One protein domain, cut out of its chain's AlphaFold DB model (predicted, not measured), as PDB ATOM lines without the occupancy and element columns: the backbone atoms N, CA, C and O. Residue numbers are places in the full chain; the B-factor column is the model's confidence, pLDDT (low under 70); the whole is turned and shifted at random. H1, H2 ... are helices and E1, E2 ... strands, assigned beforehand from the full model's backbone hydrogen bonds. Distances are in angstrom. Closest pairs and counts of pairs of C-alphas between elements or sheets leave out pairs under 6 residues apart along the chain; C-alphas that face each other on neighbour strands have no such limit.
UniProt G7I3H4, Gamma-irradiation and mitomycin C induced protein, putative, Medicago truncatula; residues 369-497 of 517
ATOM      1  N   GLN A 369     231.285 162.651 143.487       85.88
ATOM      2  CA  GLN A 369     232.117 163.455 142.569       85.88
ATOM      3  C   GLN A 369     231.341 164.020 141.364       85.88
ATOM      4  O   GLN A 369     231.784 164.996 140.764       85.88
ATOM      5  N   GLY A 370     230.179 163.440 141.049       86.19
ATOM      6  CA  GLY A 370     229.356 163.814 139.895       86.19
ATOM      7  C   GLY A 370     228.608 165.146 140.045       86.19
ATOM      8  O   GLY A 370     228.543 165.734 141.128       86.19
ATOM      9  N   GLY A 371     228.023 165.602 138.934       89.12
ATOM     10  CA  GLY A 371     227.375 166.912 138.790       89.12
ATOM     11  C   GLY A 371     228.221 167.906 137.989       89.12
ATOM     12  O   GLY A 371     229.453 167.838 137.987       89.12
ATOM     13  N   GLU A 372     227.573 168.833 137.280       90.25
ATOM     14  CA  GLU A 372     228.243 169.830 136.439       90.25
ATOM     15  C   GLU A 372     229.148 170.732 137.273       90.25
ATOM     16  O   GLU A 372     230.286 170.982 136.880       90.25
ATOM     17  N   VAL A 373     228.683 171.214 138.425       89.06
ATOM     18  CA  VAL A 373     229.441 172.155 139.262       89.06
ATOM     19  C   VAL A 373     230.657 171.461 139.861       89.06
ATOM     20  O   VAL A 373     231.764 171.988 139.794       89.06
ATOM     21  N   ALA A 374     230.475 170.259 140.410       87.31
ATOM     22  CA  ALA A 374     231.586 169.497 140.974       87.31
ATOM     23  C   ALA A 374     232.644 169.165 139.905       87.31
ATOM     24  O   ALA A 374     233.835 169.412 140.106       87.31
ATOM     25  N   THR A 375     232.200 168.696 138.737       90.75
ATOM     26  CA  THR A 375     233.078 168.322 137.621       90.75
ATOM     27  C   THR A 375     233.812 169.533 137.039       90.75
ATOM     28  O   THR A 375     235.008 169.474 136.753       90.75
ATOM     29  N   THR A 376     233.119 170.662 136.867       89.88
ATOM     30  CA  THR A 376     233.740 171.900 136.373       89.88
ATOM     31  C   THR A 376     234.770 172.445 137.357       89.88
ATOM     32  O   THR A 376     235.846 172.849 136.924       89.88
ATOM     33  N   ASN A 377     234.508 172.393 138.664       86.50
ATOM     34  CA  ASN A 377     235.493 172.792 139.669       86.50
ATOM     35  C   ASN A 377     236.752 171.911 139.608       86.50
ATOM     36  O   ASN A 377     237.857 172.450 139.579       86.50
ATOM     37  N   LEU A 378     236.605 170.587 139.468       87.75
ATOM     38  CA  LEU A 378     237.730 169.645 139.355       87.75
ATOM     39  C   LEU A 378     238.642 169.918 138.143       87.75
ATOM     40  O   LEU A 378     239.855 169.724 138.214       87.75
ATOM     41  N   HIS A 379     238.067 170.346 137.019       89.19
ATOM     42  CA  HIS A 379     238.798 170.582 135.767       89.19
ATOM     43  C   HIS A 379     239.207 172.044 135.537       89.19
ATOM     44  O   HIS A 379     239.771 172.372 134.481       89.19
ATOM     45  N   SER A 380     238.930 172.916 136.504       88.62
ATOM     46  CA  SER A 380     239.370 174.306 136.495       88.62
ATOM     47  C   SER A 380     240.812 174.471 136.992       88.62
ATOM     48  O   SER A 380     241.407 173.539 137.529       88.62
ATOM     49  N   CYS A 381     241.414 175.645 136.776       83.50
ATOM     50  CA  CYS A 381     242.721 175.969 137.351       83.50
ATOM     51  C   CYS A 381     242.610 176.830 138.617       83.50
ATOM     52  O   CYS A 381     241.811 177.764 138.665       83.50
ATOM     53  N   ASN A 382     243.534 176.620 139.558       71.31
ATOM     54  CA  ASN A 382     243.722 177.447 140.760       71.31
ATOM     55  C   ASN A 382     244.502 178.746 140.460       71.31
ATOM     56  O   ASN A 382     245.376 179.149 141.225       71.31
ATOM     57  N   GLY A 383     244.270 179.344 139.288       73.69
ATOM     58  CA  GLY A 383     244.897 180.608 138.904       73.69
ATOM     59  C   GLY A 383     244.379 181.787 139.740       73.69
ATOM     60  O   GLY A 383     243.439 181.616 140.516       73.69
ATOM     61  N   PRO A 384     244.962 182.989 139.575       76.38
ATOM     62  CA  PRO A 384     244.490 184.189 140.256       76.38
ATOM     63  C   PRO A 384     242.995 184.405 140.027       76.38
ATOM     64  O   PRO A 384     242.509 184.262 138.900       76.38
ATOM     65  N   GLU A 385     242.275 184.770 141.084       78.12
ATOM     66  CA  GLU A 385     240.853 185.054 140.964       78.12
ATOM     67  C   GLU A 385     240.634 186.319 140.139       78.12
ATOM     68  O   GLU A 385     241.176 187.385 140.435       78.12
ATOM     69  N   PHE A 386     239.808 186.202 139.104       89.44
ATOM     70  CA  PHE A 386     239.262 187.357 138.416       89.44
ATOM     71  C   PHE A 386     237.808 187.510 138.849       89.44
ATOM     72  O   PHE A 386     236.969 186.649 138.578       89.44
ATOM     73  N   VAL A 387     237.532 188.598 139.556       91.69
ATOM     74  CA  VAL A 387     236.247 188.857 140.197       91.69
ATOM     75  C   VAL A 387     235.741 190.230 139.781       91.69
ATOM     76  O   VAL A 387     236.493 191.202 139.768       91.69
ATOM     77  N   LEU A 388     234.445 190.316 139.483       93.75
ATOM     78  CA  LEU A 388     233.738 191.581 139.336       93.75
ATOM     79  C   LEU A 388     232.623 191.666 140.378       93.75
ATOM     80  O   LEU A 388     231.711 190.841 140.394       93.75
ATOM     81  N   GLN A 389     232.675 192.701 141.210       94.06
ATOM     82  CA  GLN A 389     231.617 193.025 142.157       94.06
ATOM     83  C   GLN A 389     230.668 194.048 141.527       94.06
ATOM     84  O   GLN A 389     231.098 195.111 141.083       94.06
ATOM     85  N   ILE A 390     229.376 193.736 141.501       93.56
ATOM     86  CA  ILE A 390     228.318 194.620 141.014       93.56
ATOM     87  C   ILE A 390     227.418 194.976 142.191       93.56
ATOM     88  O   ILE A 390     226.927 194.099 142.904       93.56
ATOM     89  N   GLN A 391     227.189 196.271 142.372       93.00
ATOM     90  CA  GLN A 391     226.237 196.806 143.335       93.00
ATOM     91  C   GLN A 391     225.234 197.655 142.567       93.00
ATOM     92  O   GLN A 391     225.613 198.556 141.820       93.00
ATOM     93  N   MET A 392     223.955 197.326 142.704       91.19
ATOM     94  CA  MET A 392     222.858 198.054 142.084       91.19
ATOM     95  C   MET A 392     222.042 198.718 143.184       91.19
ATOM     96  O   MET A 392     221.607 198.053 144.122       91.19
ATOM     97  N   SER A 393     221.808 200.018 143.044       87.62
ATOM     98  CA  SER A 393     220.967 200.804 143.943       87.62
ATOM     99  C   SER A 393     219.923 201.556 143.131       87.62
ATOM    100  O   SER A 393     220.260 202.220 142.149       87.62
ATOM    101  N   TYR A 394     218.665 201.475 143.546       81.00
ATOM    102  CA  TYR A 394     217.574 202.239 142.956       81.00
ATOM    103  C   TYR A 394     216.843 203.036 144.037       81.00
ATOM    104  O   TYR A 394     216.273 202.460 144.970       81.00
ATOM    105  N   ASN A 395     216.850 204.361 143.881       73.00
ATOM    106  CA  ASN A 395     216.117 205.294 144.727       73.00
ATOM    107  C   ASN A 395     214.779 205.609 144.049       73.00
ATOM    108  O   ASN A 395     214.758 206.117 142.931       73.00
ATOM    109  N   GLN A 396     213.659 205.289 144.702       61.66
ATOM    110  CA  GLN A 396     212.355 205.783 144.259       61.66
ATOM    111  C   GLN A 396     212.177 207.216 144.754       61.66
ATOM    112  O   GLN A 396     211.990 207.432 145.951       61.66
ATOM    113  N   ASP A 397     212.210 208.184 143.840       53.19
ATOM    114  CA  ASP A 397     211.790 209.544 144.163       53.19
ATOM    115  C   ASP A 397     210.276 209.583 144.425       53.19
ATOM    116  O   ASP A 397     209.474 208.997 143.696       53.19
ATOM    117  N   HIS A 398     209.917 210.302 145.492       51.16
ATOM    118  CA  HIS A 398     208.573 210.566 146.021       51.16
ATOM    119  C   HIS A 398     207.909 209.447 146.855       51.16
ATOM    120  O   HIS A 398     207.104 208.645 146.391       51.16
ATOM    121  N   GLY A 399     208.145 209.504 148.173       54.62
ATOM    122  CA  GLY A 399     207.162 209.096 149.190       54.62
ATOM    123  C   GLY A 399     207.285 207.688 149.780       54.62
ATOM    124  O   GLY A 399     206.642 207.427 150.796       54.62
ATOM    125  N   SER A 400     208.127 206.804 149.232       50.72
ATOM    126  CA  SER A 400     208.440 205.506 149.854       50.72
ATOM    127  C   SER A 400     209.906 205.460 150.297       50.72
ATOM    128  O   SER A 400     210.807 205.821 149.550       50.72
ATOM    129  N   ARG A 401     210.141 205.094 151.560       47.47
ATOM    130  CA  ARG A 401     211.424 205.256 152.272       47.47
ATOM    131  C   ARG A 401     212.414 204.095 152.077       47.47
ATOM    132  O   ARG A 401     213.368 204.003 152.840       47.47
ATOM    133  N   GLU A 402     212.195 203.206 151.110       53.81
ATOM    134  CA  GLU A 402     213.029 202.009 150.927       53.81
ATOM    135  C   GLU A 402     213.869 202.109 149.647       53.81
ATOM    136  O   GLU A 402     213.363 201.922 148.536       53.81
ATOM    137  N   SER A 403     215.170 202.380 149.803       56.88
ATOM    138  CA  SER A 403     216.159 202.129 148.752       56.88
ATOM    139  C   SER A 403     216.155 200.635 148.413       56.88
ATOM    140  O   SER A 403     216.142 199.775 149.296       56.88
ATOM    141  N   LYS A 404     216.125 200.301 147.119       79.75
ATOM    142  CA  LYS A 404     216.245 198.909 146.667       79.75
ATOM    143  C   LYS A 404     217.686 198.644 146.280       79.75
ATOM    144  O   LYS A 404     218.184 199.236 145.326       79.75
ATOM    145  N   GLU A 405     218.315 197.731 147.002       88.75
ATOM    146  CA  GLU A 405     219.683 197.292 146.754       88.75
ATOM    147  C   GLU A 405     219.706 195.852 146.239       88.75
ATOM    148  O   GLU A 405     218.864 195.022 146.604       88.75
ATOM    149  N   ALA A 406     220.666 195.567 145.364       92.44
ATOM    150  CA  ALA A 406     220.952 194.226 144.884       92.44
ATOM    151  C   ALA A 406     222.446 194.086 144.586       92.44
ATOM    152  O   ALA A 406     223.026 194.907 143.875       92.44
ATOM    153  N   ASN A 407     223.062 193.030 145.112       94.81
ATOM    154  CA  ASN A 407     224.492 192.779 144.965       94.81
ATOM    155  C   ASN A 407     224.727 191.486 144.189       94.81
ATOM    156  O   ASN A 407     224.065 190.470 144.422       94.81
ATOM    157  N   ALA A 408     225.677 191.534 143.258       95.81
ATOM    158  CA  ALA A 408     226.132 190.374 142.514       95.81
ATOM    159  C   ALA A 408     227.662 190.301 142.511       95.81
ATOM    160  O   ALA A 408     228.346 191.311 142.376       95.81
ATOM    161  N   HIS A 409     228.188 189.092 142.627       95.19
ATOM    162  CA  HIS A 409     229.604 188.772 142.590       95.19
ATOM    163  C   HIS A 409     229.840 187.805 141.433       95.19
ATOM    164  O   HIS A 409     229.262 186.722 141.381       95.19
ATOM    165  N   LEU A 410     230.621 188.234 140.445       95.19
ATOM    166  CA  LEU A 410     230.922 187.454 139.251       95.19
ATOM    167  C   LEU A 410     232.331 186.891 139.392       95.19
ATOM    168  O   LEU A 410     233.304 187.629 139.240       95.19
ATOM    169  N   ARG A 411     232.432 185.585 139.644       91.88
ATOM    170  CA  ARG A 411     233.701 184.859 139.751       91.88
ATOM    171  C   ARG A 411     234.017 184.176 138.430       91.88
ATOM    172  O   ARG A 411     233.248 183.342 137.953       91.88
ATOM    173  N   PHE A 412     235.148 184.525 137.831       91.88
ATOM    174  CA  PHE A 412     235.582 183.971 136.555       91.88
ATOM    175  C   PHE A 412     236.643 182.903 136.774       91.88
ATOM    176  O   PHE A 412     237.678 183.145 137.388       91.88
ATOM    177  N   VAL A 413     236.379 181.721 136.229       90.88
ATOM    178  CA  VAL A 413     237.214 180.537 136.391       90.88
ATOM    179  C   VAL A 413     237.722 180.093 135.026       90.88
ATOM    180  O   VAL A 413     236.947 179.972 134.072       90.88
ATOM    181  N   TYR A 414     239.033 179.872 134.927       91.81
ATOM    182  CA  TYR A 414     239.694 179.475 133.686       91.81
ATOM    183  C   TYR A 414     239.877 177.952 133.598       91.81
ATOM    184  O   TYR A 414     240.177 177.270 134.578       91.81
ATOM    185  N   PHE A 415     239.698 177.426 132.391       92.75
ATOM    186  CA  PHE A 415     239.742 176.013 132.032       92.75
ATOM    187  C   PHE A 415     240.875 175.806 131.023       92.75
ATOM    188  O   PHE A 415     240.712 176.121 129.840       92.75
ATOM    189  N   PRO A 416     242.041 175.314 131.462       90.38
ATOM    190  CA  PRO A 416     243.216 175.249 130.608       90.38
ATOM    191  C   PRO A 416     243.094 174.183 129.509       90.38
ATOM    192  O   PRO A 416     242.307 173.241 129.586       90.38
ATOM    193  N   PHE A 417     243.931 174.311 128.480       90.44
ATOM    194  CA  PHE A 417     244.190 173.222 127.543       90.44
ATOM    195  C   PHE A 417     245.338 172.382 128.094       90.44
ATOM    196  O   PHE A 417     246.452 172.882 128.245       90.44
ATOM    197  N   THR A 418     245.068 171.123 128.432       88.25
ATOM    198  CA  THR A 418     246.036 170.258 129.116       88.25
ATOM    199  C   THR A 418     246.082 168.879 128.479       88.25
ATOM    200  O   THR A 418     245.054 168.283 128.141       88.25
ATOM    201  N   LYS A 419     247.304 168.354 128.321       89.12
ATOM    202  CA  LYS A 419     247.563 167.025 127.741       89.12
ATOM    203  C   LYS A 419     246.817 166.823 126.407       89.12
ATOM    204  O   LYS A 419     246.105 165.838 126.238       89.12
ATOM    205  N   GLY A 420     246.919 167.807 125.509       92.00
ATOM    206  CA  GLY A 420     246.344 167.743 124.161       92.00
ATOM    207  C   GLY A 420     244.822 167.918 124.061       92.00
ATOM    208  O   GLY A 420     244.280 167.666 122.991       92.00
ATOM    209  N   LYS A 421     244.127 168.337 125.130       93.50
ATOM    210  CA  LYS A 421     242.656 168.422 125.160       93.50
ATOM    211  C   LYS A 421     242.144 169.630 125.942       93.50
ATOM    212  O   LYS A 421     242.775 170.038 126.921       93.50
ATOM    213  N   GLU A 422     241.000 170.188 125.549       94.06
ATOM    214  CA  GLU A 422     240.361 171.265 126.314       94.06
ATOM    215  C   GLU A 422     239.777 170.703 127.623       94.06
ATOM    216  O   GLU A 422     239.085 169.683 127.615       94.06
ATOM    217  N   SER A 423     239.999 171.369 128.763       94.31
ATOM    218  CA  SER A 423     239.414 170.928 130.043       94.31
ATOM    219  C   SER A 423     237.886 170.831 129.992       94.31
ATOM    220  O   SER A 423     237.318 169.917 130.575       94.31
ATOM    221  N   ILE A 424     237.204 171.716 129.256       93.62
ATOM    222  CA  ILE A 424     235.741 171.646 129.084       93.62
ATOM    223  C   ILE A 424     235.315 170.387 128.322       93.62
ATOM    224  O   ILE A 424     234.280 169.821 128.646       93.62
ATOM    225  N   GLU A 425     236.095 169.905 127.353       94.88
ATOM    226  CA  GLU A 425     235.781 168.633 126.685       94.88
ATOM    227  C   GLU A 425     235.855 167.470 127.676       94.88
ATOM    228  O   GLU A 425     234.973 166.619 127.669       94.88
ATOM    229  N   ARG A 426     236.842 167.485 128.586       94.75
ATOM    230  CA  ARG A 426     236.933 166.504 129.681       94.75
ATOM    231  C   ARG A 426     235.720 166.577 130.608       94.75
ATOM    232  O   ARG A 426     235.166 165.541 130.933       94.75
ATOM    233  N   VAL A 427     235.268 167.781 130.976       93.12
ATOM    234  CA  VAL A 427     234.031 167.961 131.765       93.12
ATOM    235  C   VAL A 427     232.845 167.316 131.043       93.12
ATOM    236  O   VAL A 427     232.105 166.549 131.647       93.12
ATOM    237  N   LEU A 428     232.660 167.612 129.754       93.75
ATOM    238  CA  LEU A 428     231.538 167.084 128.973       93.75
ATOM    239  C   LEU A 428     231.583 165.556 128.849       93.75
ATOM    240  O   LEU A 428     230.530 164.927 128.825       93.75
ATOM    241  N   GLU A 429     232.775 164.967 128.761       93.56
ATOM    242  CA  GLU A 429     232.972 163.513 128.763       93.56
ATOM    243  C   GLU A 429     232.637 162.897 130.112       93.56
ATOM    244  O   GLU A 429     231.787 162.018 130.152       93.56
ATOM    245  N   THR A 430     233.180 163.430 131.211       92.44
ATOM    246  CA  THR A 430     232.857 162.964 132.567       92.44
ATOM    247  C   THR A 430     231.348 163.004 132.824       92.44
ATOM    248  O   THR A 430     230.779 162.046 133.335       92.44
ATOM    249  N   LEU A 431     230.662 164.076 132.405       90.69
ATOM    250  CA  LEU A 431     229.206 164.176 132.550       90.69
ATOM    251  C   LEU A 431     228.455 163.139 131.697       90.69
ATOM    252  O   LEU A 431     227.438 162.610 132.142       90.69
ATOM    253  N   LYS A 432     228.932 162.829 130.485       91.06
ATOM    254  CA  LYS A 432     228.346 161.760 129.655       91.06
ATOM    255  C   LYS A 432     228.555 160.387 130.286       91.06
ATOM    256  O   LYS A 432     227.601 159.615 130.339       91.06
ATOM    257  N   ASP A 433     229.754 160.122 130.798       89.44
ATOM    258  CA  ASP A 433     230.100 158.878 131.494       89.44
ATOM    259  C   ASP A 433     229.260 158.700 132.770       89.44
ATOM    260  O   ASP A 433     228.866 157.587 133.121       89.44
ATOM    261  N   ASP A 434     228.893 159.805 133.423       84.44
ATOM    262  CA  ASP A 434     227.966 159.820 134.556       84.44
ATOM    263  C   ASP A 434     226.488 159.617 134.179       84.44
ATOM    264  O   ASP A 434     225.646 159.493 135.072       84.44
ATOM    265  N   GLY A 435     226.167 159.524 132.884       82.50
ATOM    266  CA  GLY A 435     224.820 159.263 132.369       82.50
ATOM    267  C   GLY A 435     224.014 160.520 132.031       82.50
ATOM    268  O   GLY A 435     222.812 160.432 131.766       82.50
ATOM    269  N   HIS A 436     224.633 161.706 132.018       82.06
ATOM    270  CA  HIS A 436     223.949 162.931 131.605       82.06
ATOM    271  C   HIS A 436     223.796 162.995 130.077       82.06
ATOM    272  O   HIS A 436     224.732 162.767 129.310       82.06
ATOM    273  N   ILE A 437     222.607 163.392 129.612       81.38
ATOM    274  CA  ILE A 437     222.356 163.639 128.187       81.38
ATOM    275  C   ILE A 437     222.935 165.009 127.824       81.38
ATOM    276  O   ILE A 437     222.283 166.041 127.984       81.38
ATOM    277  N   ILE A 438     224.168 165.015 127.324       83.88
ATOM    278  CA  ILE A 438     224.889 166.233 126.949       83.88
ATOM    279  C   ILE A 438     224.872 166.413 125.428       83.88
ATOM    280  O   ILE A 438     225.527 165.673 124.692       83.88
ATOM    281  N   LYS A 439     224.148 167.439 124.964       86.38
ATOM    282  CA  LYS A 439     224.166 167.911 123.562       86.38
ATOM    283  C   LYS A 439     225.193 169.029 123.324       86.38
ATOM    284  O   LYS A 439     225.376 169.474 122.193       86.38
ATOM    285  N   GLU A 440     225.824 169.504 124.394       89.06
ATOM    286  CA  GLU A 440     226.817 170.574 124.363       89.06
ATOM    287  C   GLU A 440     228.191 170.050 123.893       89.06
ATOM    288  O   GLU A 440     228.534 168.874 124.046       89.06
ATOM    289  N   ASN A 441     228.984 170.945 123.317       91.06
ATOM    290  CA  ASN A 441     230.378 170.784 122.926       91.06
ATOM    291  C   ASN A 441     231.189 171.982 123.445       91.06
ATOM    292  O   ASN A 441     230.645 172.898 124.064       91.06
ATOM    293  N   PHE A 442     232.497 172.005 123.186       89.94
ATOM    294  CA  PHE A 442     233.362 173.098 123.633       89.94
ATOM    295  C   PHE A 442     232.845 174.491 123.220       89.94
ATOM    296  O   PHE A 442     232.973 175.458 123.966       89.94
ATOM    297  N   GLN A 443     232.243 174.615 122.043       87.50
ATOM    298  CA  GLN A 443     231.851 175.885 121.452       87.50
ATOM    299  C   GLN A 443     230.555 176.425 122.052       87.50
ATOM    300  O   GLN A 443     230.452 177.635 122.217       87.50
ATOM    301  N   ASN A 444     229.588 175.566 122.376       88.19
ATOM    302  CA  ASN A 444     228.265 175.982 122.854       88.19
ATOM    303  C   ASN A 444     227.998 175.677 124.339       88.19
ATOM    304  O   ASN A 444     226.914 176.002 124.816       88.19
ATOM    305  N   PHE A 445     228.967 175.099 125.060       89.75
ATOM    306  CA  PHE A 445     228.863 174.875 126.501       89.75
ATOM    307  C   PHE A 445     228.524 176.166 127.251       89.75
ATOM    308  O   PHE A 445     229.189 177.189 127.052       89.75
ATOM    309  N   SER A 446     227.531 176.111 128.140       89.88
ATOM    310  CA  SER A 446     227.110 177.258 128.945       89.88
ATOM    311  C   SER A 446     228.255 177.818 129.797       89.88
ATOM    312  O   SER A 446     228.820 177.154 130.678       89.88
ATOM    313  N   ARG A 447     228.583 179.092 129.547       91.94
ATOM    314  CA  ARG A 447     229.677 179.803 130.221       91.94
ATOM    315  C   ARG A 447     229.244 180.579 131.441       91.94
ATOM    316  O   ARG A 447     230.102 181.176 132.081       91.94
ATOM    317  N   VAL A 448     227.960 180.576 131.777       92.69
ATOM    318  CA  VAL A 448     227.459 181.307 132.936       92.69
ATOM    319  C   VAL A 448     226.495 180.450 133.733       92.69
ATOM    320  O   VAL A 448     225.505 179.959 133.195       92.69
ATOM    321  N   SER A 449     226.773 180.323 135.026       93.38
ATOM    322  CA  SER A 449     225.889 179.680 135.995       93.38
ATOM    323  C   SER A 449     225.506 180.693 137.065       93.38
ATOM    324  O   SER A 449     226.375 181.360 137.623       93.38
ATOM    325  N   VAL A 450     224.212 180.809 137.357       95.31
ATOM    326  CA  VAL A 450     223.705 181.794 138.319       95.31
ATOM    327  C   VAL A 450     223.295 181.114 139.622       95.31
ATOM    328  O   VAL A 450     222.534 180.146 139.623       95.31
ATOM    329  N   ARG A 451     223.769 181.654 140.744       95.19
ATOM    330  CA  ARG A 451     223.361 181.292 142.101       95.19
ATOM    331  C   ARG A 451     222.670 182.471 142.759       95.19
ATOM    332  O   ARG A 451     223.107 183.612 142.634       95.19
ATOM    333  N   ARG A 452     221.616 182.188 143.511       94.56
ATOM    334  CA  ARG A 452     220.978 183.152 144.400       94.56
ATOM    335  C   ARG A 452     221.085 182.646 145.821       94.56
ATOM    336  O   ARG A 452     220.574 181.570 146.117       94.56
ATOM    337  N   LEU A 453     221.718 183.437 146.681       94.62
ATOM    338  CA  LEU A 453     222.006 183.087 148.067       94.62
ATOM    339  C   LEU A 453     222.675 181.703 148.146       94.62
ATOM    340  O   LEU A 453     222.136 180.784 148.747       94.62
ATOM    341  N   GLY A 454     223.758 181.490 147.392       94.12
ATOM    342  CA  GLY A 454     224.453 180.196 147.276       94.12
ATOM    343  C   GLY A 454     223.733 179.069 146.513       94.12
ATOM    344  O   GLY A 454     224.396 178.172 145.986       94.12
ATOM    345  N   ARG A 455     222.401 179.103 146.390       94.69
ATOM    346  CA  ARG A 455     221.607 178.081 145.685       94.69
ATOM    347  C   ARG A 455     221.658 178.294 144.173       94.69
ATOM    348  O   ARG A 455     221.336 179.381 143.696       94.69
ATOM    349  N   LEU A 456     222.018 177.265 143.407       95.50
ATOM    350  CA  LEU A 456     221.994 177.318 141.940       95.50
ATOM    351  C   LEU A 456     220.562 177.506 141.420       95.50
ATOM    352  O   LEU A 456     219.601 176.953 141.958       95.50
ATOM    353  N   LEU A 457     220.442 178.275 140.345       94.31
ATOM    354  CA  LEU A 457     219.241 178.382 139.530       94.31
ATOM    355  C   LEU A 457     219.474 177.521 138.273       94.31
ATOM    356  O   LEU A 457     220.167 177.978 137.362       94.31
ATOM    357  N   PRO A 458     218.989 176.263 138.235       90.69
ATOM    358  CA  PRO A 458     219.422 175.252 137.261       90.69
ATOM    359  C   PRO A 458     219.166 175.630 135.799       90.69
ATOM    360  O   PRO A 458     219.915 175.212 134.922       90.69
ATOM    361  N   ASP A 459     218.164 176.463 135.543       89.62
ATOM    362  CA  ASP A 459     217.816 176.902 134.198       89.62
ATOM    363  C   ASP A 459     218.397 178.281 133.843       89.62
ATOM    364  O   ASP A 459     218.303 178.726 132.697       89.62
ATOM    365  N   ALA A 460     219.010 178.989 134.794       88.88
ATOM    366  CA  ALA A 460     219.735 180.231 134.530       88.88
ATOM    367  C   ALA A 460     221.137 179.929 133.969       88.88
ATOM    368  O   ALA A 460     222.156 180.353 134.518       88.88
ATOM    369  N   ARG A 461     221.174 179.160 132.876       82.56
ATOM    370  CA  ARG A 461     222.382 178.781 132.134       82.56
ATOM    371  C   ARG A 461     222.507 179.686 130.917       82.56
ATOM    372  O   ARG A 461     221.826 179.484 129.914       82.56
ATOM    373  N   TRP A 462     223.346 180.719 131.000       88.94
ATOM    374  CA  TRP A 462     223.569 181.616 129.859       88.94
ATOM    375  C   TRP A 462     224.736 181.117 129.014       88.94
ATOM    376  O   TRP A 462     225.718 180.579 129.533       88.94
ATOM    377  N   ALA A 463     224.620 181.278 127.695       86.81
ATOM    378  CA  ALA A 463     225.651 180.830 126.768       86.81
ATOM    379  C   ALA A 463     226.947 181.624 126.973       86.81
ATOM    380  O   ALA A 463     227.975 181.032 127.277       86.81
ATOM    381  N   PHE A 464     226.886 182.956 126.878       87.62
ATOM    382  CA  PHE A 464     228.055 183.838 126.919       87.62
ATOM    383  C   PHE A 464     227.764 185.140 127.665       87.62
ATOM    384  O   PHE A 464     226.637 185.632 127.658       87.62
ATOM    385  N   LEU A 465     228.810 185.736 128.240       86.56
ATOM    386  CA  LEU A 465     228.820 187.158 128.598       86.56
ATOM    387  C   LEU A 465     229.238 188.012 127.387       86.56
ATOM    388  O   LEU A 465     229.898 187.489 126.485       86.56
ATOM    389  N   PRO A 466     228.936 189.327 127.358       84.25
ATOM    390  CA  PRO A 466     229.202 190.178 126.193       84.25
ATOM    391  C   PRO A 466     230.641 190.128 125.648       84.25
ATOM    392  O   PRO A 466     230.832 190.153 124.434       84.25
ATOM    393  N   PHE A 467     231.654 189.997 126.516       79.38
ATOM    394  CA  PHE A 467     233.064 189.905 126.102       79.38
ATOM    395  C   PHE A 467     233.487 188.506 125.612       79.38
ATOM    396  O   PHE A 467     234.557 188.353 125.009       79.38
ATOM    397  N   MET A 468     232.686 187.476 125.899       82.88
ATOM    398  CA  MET A 468     232.877 186.107 125.410       82.88
ATOM    399  C   MET A 468     232.208 185.902 124.047       82.88
ATOM    400  O   MET A 468     232.585 184.987 123.319       82.88
ATOM    401  N   ASP A 469     231.249 186.759 123.682       79.00
ATOM    402  CA  ASP A 469     230.583 186.696 122.386       79.00
ATOM    403  C   ASP A 469     231.535 187.112 121.260       79.00
ATOM    404  O   ASP A 469     232.028 188.238 121.163       79.00
ATOM    405  N   LEU A 470     231.796 186.152 120.382       71.12
ATOM    406  CA  LEU A 470     232.770 186.266 119.310       71.12
ATOM    407  C   LEU A 470     232.273 187.135 118.156       71.12
ATOM    408  O   LEU A 470     233.097 187.589 117.364       71.12
ATOM    409  N   ARG A 471     230.958 187.377 118.065       71.12
ATOM    410  CA  ARG A 471     230.358 188.301 117.091       71.12
ATOM    411  C   ARG A 471     230.754 189.747 117.377       71.12
ATOM    412  O   ARG A 471     230.850 190.549 116.456       71.12
ATOM    413  N   ASN A 472     231.072 190.051 118.636       65.88
ATOM    414  CA  ASN A 472     231.476 191.384 119.076       65.88
ATOM    415  C   ASN A 472     232.968 191.677 118.826       65.88
ATOM    416  O   ASN A 472     233.438 192.766 119.149       65.88
ATOM    417  N   LYS A 473     233.739 190.730 118.265       66.06
ATOM    418  CA  LYS A 473     235.187 190.872 118.041       66.06
ATOM    419  C   LYS A 473     235.516 190.866 116.547       66.06
ATOM    420  O   LYS A 473     235.336 189.854 115.873       66.06
ATOM    421  N   ARG A 474     236.079 191.968 116.033       64.12
ATOM    422  CA  ARG A 474     236.701 191.996 114.697       64.12
ATOM    423  C   ARG A 474     238.022 191.222 114.751       64.12
ATOM    424  O   ARG A 474     238.919 191.586 115.505       64.12
ATOM    425  N   VAL A 475     238.138 190.140 113.982       61.41
ATOM    426  CA  VAL A 475     239.370 189.338 113.902       61.41
ATOM    427  C   VAL A 475     240.230 189.891 112.772       61.41
ATOM    428  O   VAL A 475     239.972 189.611 111.610       61.41
ATOM    429  N   THR A 476     241.236 190.692 113.113       65.81
ATOM    430  CA  THR A 476     242.186 191.267 112.143       65.81
ATOM    431  C   THR A 476     243.614 190.738 112.313       65.81
ATOM    432  O   THR A 476     244.485 191.088 111.525       65.81
ATOM    433  N   SER A 477     243.882 189.888 113.316       70.19
ATOM    434  CA  SER A 477     245.225 189.364 113.613       70.19
ATOM    435  C   SER A 477     245.212 187.974 114.266       70.19
ATOM    436  O   SER A 477     244.211 187.552 114.853       70.19
ATOM    437  N   ASN A 478     246.357 187.279 114.229       72.12
ATOM    438  CA  ASN A 478     246.570 186.013 114.951       72.12
ATOM    439  C   ASN A 478     246.405 186.163 116.473       72.12
ATOM    440  O   ASN A 478     245.896 185.271 117.146       72.12
ATOM    441  N   THR A 479     246.762 187.315 117.035       71.50
ATOM    442  CA  THR A 479     246.545 187.597 118.460       71.50
ATOM    443  C   THR A 479     245.051 187.617 118.799       71.50
ATOM    444  O   THR A 479     244.633 187.079 119.826       71.50
ATOM    445  N   ALA A 480     244.214 188.165 117.910       71.00
ATOM    446  CA  ALA A 480     242.765 188.192 118.096       71.00
ATOM    447  C   ALA A 480     242.134 186.787 118.047       71.00
ATOM    448  O   ALA A 480     241.179 186.521 118.782       71.00
ATOM    449  N   SER A 481     242.669 185.867 117.233       73.69
ATOM    450  CA  SER A 481     242.179 184.481 117.161       73.69
ATOM    451  C   SER A 481     242.517 183.680 118.428       73.69
ATOM    452  O   SER A 481     241.657 182.962 118.950       73.69
ATOM    453  N   ILE A 482     243.713 183.877 118.994       77.12
ATOM    454  CA  ILE A 482     244.127 183.278 120.272       77.12
ATOM    455  C   ILE A 482     243.250 183.797 121.418       77.12
ATOM    456  O   ILE A 482     242.689 183.002 122.173       77.12
ATOM    457  N   LEU A 483     243.048 185.116 121.517       75.69
ATOM    458  CA  LEU A 483     242.195 185.723 122.549       75.69
ATOM    459  C   LEU A 483     240.737 185.256 122.452       75.69
ATOM    460  O   LEU A 483     240.086 185.026 123.473       75.69
ATOM    461  N   LYS A 484     240.231 185.064 121.229       78.44
ATOM    462  CA  LYS A 484     238.911 184.478 120.957       78.44
ATOM    463  C   LYS A 484     238.796 183.066 121.536       78.44
ATOM    464  O   LYS A 484     237.822 182.776 122.233       78.44
ATOM    465  N   ARG A 485     239.804 182.215 121.331       83.75
ATOM    466  CA  ARG A 485     239.820 180.866 121.914       83.75
ATOM    467  C   ARG A 485     239.964 180.894 123.438       83.75
ATOM    468  O   ARG A 485     239.244 180.171 124.118       83.75
ATOM    469  N   CYS A 486     240.809 181.766 123.985       86.38
ATOM    470  CA  CYS A 486     240.958 181.929 125.433       86.38
ATOM    471  C   CYS A 486     239.669 182.414 126.112       86.38
ATOM    472  O   CYS A 486     239.368 181.953 127.208       86.38
ATOM    473  N   SER A 487     238.854 183.263 125.470       85.69
ATOM    474  CA  SER A 487     237.551 183.651 126.037       85.69
ATOM    475  C   SER A 487     236.548 182.495 126.129       85.69
ATOM    476  O   SER A 487     235.681 182.521 126.997       85.69
ATOM    477  N   LEU A 488     236.700 181.452 125.304       88.69
ATOM    478  CA  LEU A 488     235.926 180.206 125.401       88.69
ATOM    479  C   LEU A 488     236.505 179.224 126.431       88.69
ATOM    480  O   LEU A 488     236.005 178.119 126.589       88.69
ATOM    481  N   ARG A 489     237.569 179.589 127.144       91.31
ATOM    482  CA  ARG A 489     238.125 178.795 128.247       91.31
ATOM    483  C   ARG A 489     237.704 179.328 129.608       91.31
ATOM    484  O   ARG A 489     238.263 178.927 130.614       91.31
ATOM    485  N   VAL A 490     236.727 180.225 129.659       91.38
ATOM    486  CA  VAL A 490     236.268 180.843 130.905       91.38
ATOM    487  C   VAL A 490     234.831 180.417 131.188       91.38
ATOM    488  O   VAL A 490     234.010 180.359 130.271       91.38
ATOM    489  N   LYS A 491     234.522 180.129 132.453       92.25
ATOM    490  CA  LYS A 491     233.154 180.042 132.983       92.25
ATOM    491  C   LYS A 491     233.000 181.100 134.076       92.25
ATOM    492  O   LYS A 491     233.936 181.347 134.829       92.25
ATOM    493  N   CYS A 492     231.847 181.746 134.133       93.00
ATOM    494  CA  CYS A 492     231.496 182.743 135.133       93.00
ATOM    495  C   CYS A 492     230.429 182.171 136.073       93.00
ATOM    496  O   CYS A 492     229.390 181.684 135.619       93.00
ATOM    497  N   TYR A 493     230.680 182.250 137.373       92.31
ATOM    498  CA  TYR A 493     229.685 182.010 138.406       92.31
ATOM    499  C   TYR A 493     229.150 183.357 138.878       92.31
ATOM    500  O   TYR A 493     229.901 184.176 139.402       92.31
ATOM    501  N   VAL A 494     227.860 183.598 138.648       95.12
ATOM    502  CA  VAL A 494     227.171 184.818 139.078       95.12
ATOM    503  C   VAL A 494     226.479 184.523 140.399       95.12
ATOM    504  O   VAL A 494     225.469 183.826 140.432       95.12
ATOM    505  N   GLU A 495     227.015 185.042 141.489       95.50
ATOM    506  CA  GLU A 495     226.479 184.874 142.835       95.50
ATOM    507  C   GLU A 495     225.682 186.115 143.207       95.50
ATOM    508  O   GLU A 495     226.204 187.222 143.183       95.50
ATOM    509  N   THR A 496     224.404 185.946 143.522       95.56
ATOM    510  CA  THR A 496     223.480 187.053 143.792       95.56
ATOM    511  C   THR A 496     222.930 186.970 145.203       95.56
ATOM    512  O   THR A 496     222.698 185.878 145.727       95.56
ATOM    513  N   ASP A 497     222.695 188.125 145.812       94.31
ATOM    514  CA  ASP A 497     222.016 188.227 147.099       94.31
ATOM    515  C   ASP A 497     220.478 188.201 146.956       94.31
ATOM    516  O   ASP A 497     219.913 187.882 145.903       94.31
TER     517      ASP A 497
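Overview. This is residues 369 to 497 of the 517 residues of the protein "Gamma-irradiation and mitomycin C induced protein, putative" of Medicago truncatula (UniProt G7I3H4). A twisted sheet of five strands makes the body, and its long hairpin E1 and E2 runs out toward one end of the longest axis, with the turn at Gly 399 far out. Near the other end H1 and H2 pack on each other, H1 just brushing the sheet, while H3 reaches away by itself and leads straight into strand E5, between E2 and E3. The printed part has 129 residues with three named helices and five named strands, in the order H1 E1 E2 H2 E3 E4 H3 E5. The sheet runs E1 E2 E5 E3 E4 and is mixed, and the class is mixed, helices and strands. The whole is loose, with a radius of gyration of the C-alphas of 17.6 A, and spans 62 by 41 by 28 A.

Arrangement. Start with H1, residues 372 to 378, which is on the sheet but only grazes it, with its residues 373 to 377. Go on to E1, residues 386 to 394, an edge strand, and to E2, residues 404 to 414; they form a hairpin, antiparallel at 166 degrees, and N 390 and O 408 are within hydrogen-bond range at 2.8 A. Next comes H2, residues 423 to 433. H1 and H2 touch, their closest C-alphas being those of Thr 375 and Val 427, 5.9 A apart; they run opposite ways at a steep tilt of 52 degrees. H2 is not on the sheet, but only just, with 4 pairs of C-alphas within 10 A. Look then at E3, residues 448 to 452, and E4, residues 455 to 462, a hairpin, antiparallel at 148 degrees, with N 452 and O 455 at 2.8 A and N 462 and O 448 at 3.2 A, both within hydrogen-bond range. E4, the other edge strand, bends by 78 degrees at residue 459. H3, residues 478 to 487, is not on the sheet, touches no helix, and is apart from E1, E2 and E3. The last strand, E5, residues 490 to 496, has E2 and E3 as its neighbours. With E2 it is antiparallel at 157 degrees, with N 411 and O 493 within hydrogen-bond range at 2.9 A. With E3 it is parallel at 17 degrees, with N 451 and O 494 within hydrogen-bond range at 2.8 A. In H1, H2 and H3 every O i to N i+4 pair is within hydrogen-bond range.

Along the chain. Find C-alpha 372 at (228.243, 169.830, 136.439), where H1 begins; it runs 9.9 A to C-alpha 378. E1 begins at C-alpha 386, at (239.262, 187.357, 138.416), and covers 26.7 A to residue 394. E2 returns over 33.1 A from residue 404 to residue 414. H2, from 423 to 433, measures 15.3 A. E3, from 448 to 452, is the shortest strand by residues, and E4, from 455 to 462, measures 16.3 A. H3 runs 14.5 A from residue 478 to residue 487. E5 runs 19.2 A from residue 490 to C-alpha 496 at (223.480, 187.053, 143.792).

Size, cuts and confidence. The two C-alphas farthest apart are those of Gly 399 and Gly 420, at 62.2 A. The printed part, 369 to 497, has no cut. Two links are long: residues 434 to 447 between H2 and E3, and residues 463 to 477 between E4 and H3. The links E3 to E4 and H3 to E5 are tight. Mean pLDDT of the printed part is 84.9; look for values under 70 at residues 396 to 403 and 472 to 476.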